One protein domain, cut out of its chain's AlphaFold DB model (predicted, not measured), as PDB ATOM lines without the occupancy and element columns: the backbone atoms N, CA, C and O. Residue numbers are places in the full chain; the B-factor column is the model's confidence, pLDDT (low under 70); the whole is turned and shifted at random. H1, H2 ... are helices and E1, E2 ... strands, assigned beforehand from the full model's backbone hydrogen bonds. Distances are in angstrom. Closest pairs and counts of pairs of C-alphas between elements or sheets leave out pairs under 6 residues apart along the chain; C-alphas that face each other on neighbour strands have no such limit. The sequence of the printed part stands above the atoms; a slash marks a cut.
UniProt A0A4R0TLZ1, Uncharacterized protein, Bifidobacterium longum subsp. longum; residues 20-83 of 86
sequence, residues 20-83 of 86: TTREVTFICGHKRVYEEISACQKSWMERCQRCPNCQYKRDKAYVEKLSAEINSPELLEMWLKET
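What this domain is: This is residues 20 to 83 of the 86 residues of an uncharacterized protein of Bifidobacterium longum subsp. longum (UniProt A0A4R0TLZ1). A small head, made of the two-stranded hairpin E1 and E2 with H1 packed on E1, continues into a long arm of two helices, H2 and then H3. Residues 59 to 83, which include the later part of H2 and the whole of H3, stick out from the rest and make much of the length. The printed part has 64 residues, with two named strands and three named helices in the order E1, E2, H1, H2, H3; the sheet E1 - E2 is antiparallel and the class is mixed, helices and strands. The whole is extended, with a radius of gyration of the C-alphas of 19.7 A and spans of 59 by 20 by 16 A.

Where its parts are: E1, residues 20 to 25, begins with C-alpha 20 at (22.845, -23.995, -44.316) and is 15.8 A long. E2 is residues 31 to 37, 14.7 A. H1 is residues 39 to 48, 14.0 A. H2, residues 52 to 70, is the longest helix at 26.3 A, with C-alpha 52 at (9.679, -38.160, -50.380). H3, residues 73 to 82, is 14.3 A long and ends with C-alpha 82 at (-20.547, -61.352, -32.285).

How they stand to each other: E1 and E2 are a hairpin, antiparallel at 153 degrees, with N 24 and O 32 at 2.8 A and N 34 and O 22 at 3.0 A, within hydrogen-bond range. E1 and H1 have 7 pairs of C-alphas within 8 A, the closest those of Thr 25 and Glu 46, 5.7 A apart. H1 and H2 are apart. H2 and H3 meet only through their link. In H1, H2 and H3 every O i to N i+4 pair is within hydrogen-bond range.

The domain as a whole: The two C-alphas farthest apart, those of Thr 20 and Lys 81, are 59.7 A apart. Without residues 59 to 83, which stand free, the body spans 29 by 15 by 14 A. The printed part has no cut, and the four links between its named elements are tight. The mean pLDDT of the printed part is 92.6, and no printed residue is under 70.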
ATOM      1  N   THR A  20      22.950 -24.780 -43.081       93.69
ATOM      2  CA  THR A  20      22.845 -23.995 -44.316       93.69
ATOM      3  C   THR A  20      22.030 -24.746 -45.365       93.69
ATOM      4  O   THR A  20      21.627 -25.894 -45.170       93.69
ATOM      5  N   THR A  21      21.762 -24.081 -46.486       96.19
ATOM      6  CA  THR A  21      21.080 -24.682 -47.629       96.19
ATOM      7  C   THR A  21      21.993 -25.705 -48.295       96.19
ATOM      8  O   THR A  21      23.081 -25.369 -48.762       96.19
ATOM      9  N   ARG A  22      21.557 -26.966 -48.360       94.94
ATOM     10  CA  ARG A  22      22.326 -28.067 -48.954       94.94
ATOM     11  C   ARG A  22      21.470 -28.875 -49.931       94.94
ATOM     12  O   ARG A  22      20.318 -29.206 -49.657       94.94
ATOM     13  N   GLU A  23      22.054 -29.235 -51.076       97.19
ATOM     14  CA  GLU A  23      21.479 -30.235 -51.986       97.19
ATOM     15  C   GLU A  23      21.778 -31.647 -51.456       97.19
ATOM     16  O   GLU A  23      22.937 -31.987 -51.202       97.19
ATOM     17  N   VAL A  24      20.728 -32.454 -51.312       96.31
ATOM     18  CA  VAL A  24      20.729 -33.862 -50.899       96.31
ATOM     19  C   VAL A  24      20.438 -34.729 -52.122       96.31
ATOM     20  O   VAL A  24      19.400 -34.561 -52.770       96.31
ATOM     21  N   THR A  25      21.318 -35.685 -52.415       97.31
ATOM     22  CA  THR A  25      21.098 -36.712 -53.444       97.31
ATOM     23  C   THR A  25      20.720 -38.038 -52.787       97.31
ATOM     24  O   THR A  25      21.548 -38.721 -52.193       97.31
ATOM     25  N   PHE A  26      19.454 -38.430 -52.898       96.88
ATOM     26  CA  PHE A  26      18.963 -39.684 -52.325       96.88
ATOM     27  C   PHE A  26      19.463 -40.902 -53.111       96.88
ATOM     28  O   PHE A  26      19.683 -40.815 -54.315       96.88
ATOM     29  N   ILE A  27      19.486 -42.079 -52.471       94.81
ATOM     30  CA  ILE A  27      19.894 -43.370 -53.077       94.81
ATOM     31  C   ILE A  27      19.202 -43.658 -54.419       94.81
ATOM     32  O   ILE A  27      19.788 -44.239 -55.324       94.81
ATOM     33  N   CYS A  28      17.943 -43.241 -54.571       94.75
ATOM     34  CA  CYS A  28      17.185 -43.409 -55.814       94.75
ATOM     35  C   CYS A  28      17.583 -42.441 -56.950       94.75
ATOM     36  O   CYS A  28      16.923 -42.426 -57.982       94.75
ATOM     37  N   GLY A  29      18.605 -41.604 -56.753       95.25
ATOM     38  CA  GLY A  29      19.093 -40.605 -57.707       95.25
ATOM     39  C   GLY A  29      18.340 -39.272 -57.687       95.25
ATOM     40  O   GLY A  29      18.784 -38.307 -58.305       95.25
ATOM     41  N   HIS A  30      17.215 -39.175 -56.973       96.50
ATOM     42  CA  HIS A  30      16.505 -37.906 -56.829       96.50
ATOM     43  C   HIS A  30      17.315 -36.906 -56.007       96.50
ATOM     44  O   HIS A  30      17.871 -37.253 -54.966       96.50
ATOM     45  N   LYS A  31      17.288 -35.648 -56.439       97.00
ATOM     46  CA  LYS A  31      17.923 -34.527 -55.751       97.00
ATOM     47  C   LYS A  31      16.875 -33.596 -55.168       97.00
ATOM     48  O   LYS A  31      15.868 -33.331 -55.827       97.00
ATOM     49  N   ARG A  32      17.106 -33.105 -53.952       96.62
ATOM     50  CA  ARG A  32      16.304 -32.045 -53.320       96.62
ATOM     51  C   ARG A  32      17.208 -31.081 -52.576       96.62
ATOM     52  O   ARG A  32      18.204 -31.493 -51.996       96.62
ATOM     53  N   VAL A  33      16.812 -29.817 -52.560       96.88
ATOM     54  CA  VAL A  33      17.446 -28.790 -51.738       96.88
ATOM     55  C   VAL A  33      16.686 -28.698 -50.422       96.88
ATOM     56  O   VAL A  33      15.455 -28.647 -50.427       96.88
ATOM     57  N   TYR A  34      17.427 -28.716 -49.320       95.38
ATOM     58  CA  TYR A  34      16.916 -28.496 -47.974       95.38
ATOM     59  C   TYR A  34      17.608 -27.277 -47.379       95.38
ATOM     60  O   TYR A  34      18.819 -27.114 -47.528       95.38
ATOM     61  N   GLU A  35      16.826 -26.432 -46.725       96.62
ATOM     62  CA  GLU A  35      17.311 -25.266 -45.994       96.62
ATOM     63  C   GLU A  35      17.627 -25.665 -44.549       96.62
ATOM     64  O   GLU A  35      17.023 -26.598 -44.020       96.62
ATOM     65  N   GLU A  36      18.590 -24.972 -43.938       94.81
ATOM     66  CA  GLU A  36      18.937 -25.119 -42.516       94.81
ATOM     67  C   GLU A  36      19.262 -26.555 -42.063       94.81
ATOM     68  O   GLU A  36      18.986 -26.931 -40.927       94.81
ATOM     69  N   ILE A  37      19.884 -27.366 -42.925       94.12
ATOM     70  CA  ILE A  37      20.372 -28.696 -42.531       94.12
ATOM     71  C   ILE A  37      21.881 -28.695 -42.394       94.12
ATOM     72  O   ILE A  37      22.548 -28.007 -43.157       94.12
ATOM     73  N   SER A  38      22.429 -29.483 -41.475       93.44
ATOM     74  CA  SER A  38      23.868 -29.669 -41.281       93.44
ATOM     75  C   SER A  38      24.475 -30.670 -42.275       93.44
ATOM     76  O   SER A  38      23.751 -31.424 -42.941       93.44
ATOM     77  N   ALA A  39      25.808 -30.721 -42.395       91.56
ATOM     78  CA  ALA A  39      26.461 -31.725 -43.243       91.56
ATOM     79  C   ALA A  39      26.189 -33.157 -42.743       91.56
ATOM     80  O   ALA A  39      25.963 -34.064 -43.549       91.56
ATOM     81  N   CYS A  40      26.106 -33.349 -41.420       91.81
ATOM     82  CA  CYS A  40      25.723 -34.623 -40.813       91.81
ATOM     83  C   CYS A  40      24.289 -35.028 -41.200       91.81
ATOM     84  O   CYS A  40      24.066 -36.156 -41.651       91.81
ATOM     85  N   GLN A  41      23.332 -34.095 -41.118       92.44
ATOM     86  CA  GLN A  41      21.948 -34.344 -41.535       92.44
ATOM     87  C   GLN A  41      21.869 -34.703 -43.020       92.44
ATOM     88  O   GLN A  41      21.282 -35.730 -43.353       92.44
ATOM     89  N   LYS A  42      22.531 -33.940 -43.904       94.19
ATOM     90  CA  LYS A  42      22.643 -34.291 -45.329       94.19
ATOM     91  C   LYS A  42      23.159 -35.721 -45.502       94.19
ATOM     92  O   LYS A  42      22.520 -36.528 -46.169       94.19
ATOM     93  N   SER A  43      24.282 -36.044 -44.868       93.50
ATOM     94  CA  SER A  43      24.940 -37.347 -44.988       93.50
ATOM     95  C   SER A  43      24.040 -38.506 -44.539       93.50
ATOM     96  O   SER A  43      23.999 -39.563 -45.171       93.50
ATOM     97  N   TRP A  44      23.275 -38.309 -43.463       94.62
ATOM     98  CA  TRP A  44      22.271 -39.270 -43.015       94.62
ATOM     99  C   TRP A  44      21.119 -39.407 -44.018       94.62
ATOM    100  O   TRP A  44      20.751 -40.527 -44.370       94.62
ATOM    101  N   MET A  45      20.583 -38.300 -44.538       95.81
ATOM    102  CA  MET A  45      19.485 -38.328 -45.512       95.81
ATOM    103  C   MET A  45      19.882 -39.057 -46.801       95.81
ATOM    104  O   MET A  45      19.113 -39.882 -47.295       95.81
ATOM    105  N   GLU A  46      21.093 -38.811 -47.312       95.50
ATOM    106  CA  GLU A  46      21.615 -39.453 -48.526       95.50
ATOM    107  C   GLU A  46      21.811 -40.965 -48.355       95.50
ATOM    108  O   GLU A  46      21.588 -41.715 -49.303       95.50
ATOM    109  N   ARG A  47      22.190 -41.433 -47.155       94.38
ATOM    110  CA  ARG A  47      22.472 -42.857 -46.888       94.38
ATOM    111  C   ARG A  47      21.297 -43.654 -46.337       94.38
ATOM    112  O   ARG A  47      21.260 -44.871 -46.502       94.38
ATOM    113  N   CYS A  48      20.384 -43.014 -45.620       94.06
ATOM    114  CA  CYS A  48      19.402 -43.719 -44.797       94.06
ATOM    115  C   CYS A  48      17.961 -43.395 -45.183       94.06
ATOM    116  O   CYS A  48      17.075 -44.226 -44.972       94.06
ATOM    117  N   GLN A  49      17.698 -42.219 -45.757       93.44
ATOM    118  CA  GLN A  49      16.336 -41.789 -46.036       93.44
ATOM    119  C   GLN A  49      15.929 -42.095 -47.483       93.44
ATOM    120  O   GLN A  49      16.691 -41.950 -48.439       93.44
ATOM    121  N   ARG A  50      14.673 -42.513 -47.668       94.62
ATOM    122  CA  ARG A  50      14.058 -42.557 -49.000       94.62
ATOM    123  C   ARG A  50      13.660 -41.143 -49.396       94.62
ATOM    124  O   ARG A  50      13.171 -40.388 -48.563       94.62
ATOM    125  N   CYS A  51      13.781 -40.809 -50.679       95.69
ATOM    126  CA  CYS A  51      13.222 -39.543 -51.141       95.69
ATOM    127  C   CYS A  51      11.699 -39.497 -50.868       95.69
ATOM    128  O   CYS A  51      11.052 -40.557 -50.883       95.69
ATOM    129  N   PRO A  52      11.099 -38.302 -50.716       94.19
ATOM    130  CA  PRO A  52       9.679 -38.160 -50.380       94.19
ATOM    131  C   PRO A  52       8.726 -38.923 -51.311       94.19
ATOM    132  O   PRO A  52       7.754 -39.517 -50.859       94.19
ATOM    133  N   ASN A  53       9.031 -38.983 -52.611       94.31
ATOM    134  CA  ASN A  53       8.204 -39.706 -53.582       94.31
ATOM    135  C   ASN A  53       8.277 -41.234 -53.388       94.31
ATOM    136  O   ASN A  53       7.265 -41.929 -53.408       94.31
ATOM    137  N   CYS A  54       9.479 -41.774 -53.177       94.38
ATOM    138  CA  CYS A  54       9.658 -43.200 -52.902       94.38
ATOM    139  C   CYS A  54       9.054 -43.595 -51.550       94.38
ATOM    140  O   CYS A  54       8.528 -44.700 -51.425       94.38
ATOM    141  N   GLN A  55       9.129 -42.706 -50.557       94.88
ATOM    142  CA  GLN A  55       8.474 -42.887 -49.268       94.88
ATOM    143  C   GLN A  55       6.951 -42.924 -49.431       94.88
ATOM    144  O   GLN A  55       6.338 -43.913 -49.047       94.88
ATOM    145  N   TYR A  56       6.364 -41.935 -50.112       95.62
ATOM    146  CA  TYR A  56       4.925 -41.887 -50.377       95.62
ATOM    147  C   TYR A  56       4.410 -43.150 -51.076       95.62
ATOM    148  O   TYR A  56       3.416 -43.727 -50.649       95.62
ATOM    149  N   LYS A  57       5.100 -43.629 -52.121       95.00
ATOM    150  CA  LYS A  57       4.700 -44.855 -52.834       95.00
ATOM    151  C   LYS A  57       4.661 -46.082 -51.919       95.00
ATOM    152  O   LYS A  57       3.726 -46.871 -52.007       95.00
ATOM    153  N   ARG A  58       5.664 -46.241 -51.049       93.56
ATOM    154  CA  ARG A  58       5.713 -47.338 -50.069       93.56
ATOM    155  C   ARG A  58       4.587 -47.202 -49.048       93.56
ATOM    156  O   ARG A  58       3.889 -48.175 -48.783       93.56
ATOM    157  N   ASP A  59       4.432 -46.011 -48.481       94.94
ATOM    158  CA  ASP A  59       3.482 -45.765 -47.397       94.94
ATOM    159  C   ASP A  59       2.045 -45.923 -47.904       94.94
ATOM    160  O   ASP A  59       1.234 -46.568 -47.248       94.94
ATOM    161  N   LYS A  60       1.754 -45.459 -49.126       95.31
ATOM    162  CA  LYS A  60       0.472 -45.690 -49.799       95.31
ATOM    163  C   LYS A  60       0.162 -47.182 -49.943       95.31
ATOM    164  O   LYS A  60      -0.911 -47.602 -49.534       95.31
ATOM    165  N   ALA A  61       1.100 -47.979 -50.457       94.19
ATOM    166  CA  ALA A  61       0.892 -49.420 -50.620       94.19
ATOM    167  C   ALA A  61       0.653 -50.132 -49.276       94.19
ATOM    168  O   ALA A  61      -0.163 -51.046 -49.184       94.19
ATOM    169  N   TYR A  62       1.349 -49.700 -48.222       94.62
ATOM    170  CA  TYR A  62       1.149 -50.227 -46.874       94.62
ATOM    171  C   TYR A  62      -0.239 -49.874 -46.322       94.62
ATOM    172  O   TYR A  62      -0.938 -50.749 -45.818       94.62
ATOM    173  N   VAL A  63      -0.663 -48.615 -46.468       94.88
ATOM    174  CA  VAL A  63      -1.994 -48.154 -46.048       94.88
ATOM    175  C   VAL A  63      -3.099 -48.865 -46.829       94.88
ATOM    176  O   VAL A  63      -4.080 -49.291 -46.229       94.88
ATOM    177  N   GLU A  64      -2.945 -49.040 -48.141       95.06
ATOM    178  CA  GLU A  64      -3.911 -49.769 -48.974       95.06
ATOM    179  C   GLU A  64      -4.051 -51.227 -48.528       95.06
ATOM    180  O   GLU A  64      -5.170 -51.720 -48.397       95.06
ATOM    181  N   LYS A  65      -2.933 -51.893 -48.212       94.44
ATOM    182  CA  LYS A  65      -2.946 -53.257 -47.675       94.44
ATOM    183  C   LYS A  65      -3.674 -53.333 -46.329       94.44
ATOM    184  O   LYS A  65      -4.568 -54.157 -46.177       94.44
ATOM    185  N   LEU A  66      -3.325 -52.462 -45.380       93.00
ATOM    186  CA  LEU A  66      -3.989 -52.421 -44.072       93.00
ATOM    187  C   LEU A  66      -5.486 -52.127 -44.197       93.00
ATOM    188  O   LEU A  66      -6.295 -52.735 -43.506       93.00
ATOM    189  N   SER A  67      -5.859 -51.209 -45.088       92.94
ATOM    190  CA  SER A  67      -7.259 -50.882 -45.348       92.94
ATOM    191  C   SER A  67      -8.031 -52.094 -45.871       92.94
ATOM    192  O   SER A  67      -9.141 -52.351 -45.411       92.94
ATOM    193  N   ALA A  68      -7.446 -52.866 -46.791       91.88
ATOM    194  CA  ALA A  68      -8.066 -54.083 -47.309       91.88
ATOM    195  C   ALA A  68      -8.223 -55.165 -46.227       91.88
ATOM    196  O   ALA A  68      -9.250 -55.834 -46.188       91.88
ATOM    197  N   GLU A  69      -7.240 -55.313 -45.337       90.56
ATOM    198  CA  GLU A  69      -7.313 -56.256 -44.217       90.56
ATOM    199  C   GLU A  69      -8.404 -55.857 -43.213       90.56
ATOM    200  O   GLU A  69      -9.239 -56.689 -42.865       90.56
ATOM    201  N   ILE A  70      -8.449 -54.586 -42.794       88.62
ATOM    202  CA  ILE A  70      -9.438 -54.078 -41.824       88.62
ATOM    203  C   ILE A  70     -10.862 -54.155 -42.382       88.62
ATOM    204  O   ILE A  70     -11.786 -54.514 -41.658       88.62
ATOM    205  N   ASN A  71     -11.041 -53.832 -43.663       85.88
ATOM    206  CA  ASN A  71     -12.344 -53.872 -44.327       85.88
ATOM    207  C   ASN A  71     -12.631 -55.231 -44.986       85.88
ATOM    208  O   ASN A  71     -13.460 -55.307 -45.896       85.88
ATOM    209  N   SER A  72     -11.934 -56.292 -44.572       90.19
ATOM    210  CA  SER A  72     -12.152 -57.621 -45.133       90.19
ATOM    211  C   SER A  72     -13.569 -58.125 -44.811       90.19
ATOM    212  O   SER A  72     -14.043 -57.960 -43.679       90.19
ATOM    213  N   PRO A  73     -14.268 -58.739 -45.786       87.50
ATOM    214  CA  PRO A  73     -15.594 -59.313 -45.566       87.50
ATOM    215  C   PRO A  73     -15.622 -60.313 -44.410       87.50
ATOM    216  O   PRO A  73     -16.585 -60.352 -43.654       87.50
ATOM    217  N   GLU A  74     -14.548 -61.078 -44.228       87.56
ATOM    218  CA  GLU A  74     -14.423 -62.080 -43.175       87.56
ATOM    219  C   GLU A  74     -14.440 -61.443 -41.781       87.56
ATOM    220  O   GLU A  74     -15.163 -61.909 -40.898       87.56
ATOM    221  N   LEU A  75     -13.692 -60.350 -41.579       85.25
ATOM    222  CA  LEU A  75     -13.726 -59.604 -40.319       85.25
ATOM    223  C   LEU A  75     -15.084 -58.941 -40.097       85.25
ATOM    224  O   LEU A  75     -15.580 -58.946 -38.970       85.25
ATOM    225  N   LEU A  76     -15.704 -58.410 -41.154       84.44
ATOM    226  CA  LEU A  76     -17.039 -57.820 -41.069       84.44
ATOM    227  C   LEU A  76     -18.086 -58.865 -40.656       84.44
ATOM    228  O   LEU A  76     -18.890 -58.609 -39.763       84.44
ATOM    229  N   GLU A  77     -18.057 -60.054 -41.255       86.00
ATOM    230  CA  GLU A  77     -18.946 -61.160 -40.900       86.00
ATOM    231  C   GLU A  77     -18.729 -61.648 -39.466       86.00
ATOM    232  O   GLU A  77     -19.700 -61.930 -38.764       86.00
ATOM    233  N   MET A  78     -17.472 -61.759 -39.020       87.25
ATOM    234  CA  MET A  78     -17.162 -62.085 -37.626       87.25
ATOM    235  C   MET A  78     -17.738 -61.036 -36.677       87.25
ATOM    236  O   MET A  78     -18.375 -61.390 -35.688       87.25
ATOM    237  N   TRP A  79     -17.554 -59.755 -36.996       83.50
ATOM    238  CA  TRP A  79     -18.052 -58.664 -36.168       83.50
ATOM    239  C   TRP A  79     -19.579 -58.692 -36.072       83.50
ATOM    240  O   TRP A  79     -20.113 -58.660 -34.969       83.50
ATOM    241  N   LEU A  80     -20.275 -58.871 -37.201       84.56
ATOM    242  CA  LEU A  80     -21.737 -58.966 -37.252       84.56
ATOM    243  C   LEU A  80     -22.305 -60.174 -36.487       84.56
ATOM    244  O   LEU A  80     -23.406 -60.077 -35.952       84.56
ATOM    245  N   LYS A  81     -21.581 -61.301 -36.428       84.88
ATOM    246  CA  LYS A  81     -21.988 -62.493 -35.659       84.88
ATOM    247  C   LYS A  81     -21.871 -62.293 -34.148       84.88
ATOM    248  O   LYS A  81     -22.700 -62.811 -33.407       84.88
ATOM    249  N   GLU A  82     -20.840 -61.580 -33.706       83.38
ATOM    250  CA  GLU A  82     -20.547 -61.352 -32.285       83.38
ATOM    251  C   GLU A  82     -21.271 -60.117 -31.722       83.38
ATOM    252  O   GLU A  82     -21.458 -60.001 -30.510       83.38
ATOM    253  N   THR A  83     -21.709 -59.183 -32.573       76.12
ATOM    254  CA  THR A  83     -22.527 -58.049 -32.135       76.12
ATOM    255  C   THR A  83     -23.971 -58.484 -31.874       76.12
ATOM    256  O   THR A  83     -24.626 -58.970 -32.798       76.12
TER     257      THR A  83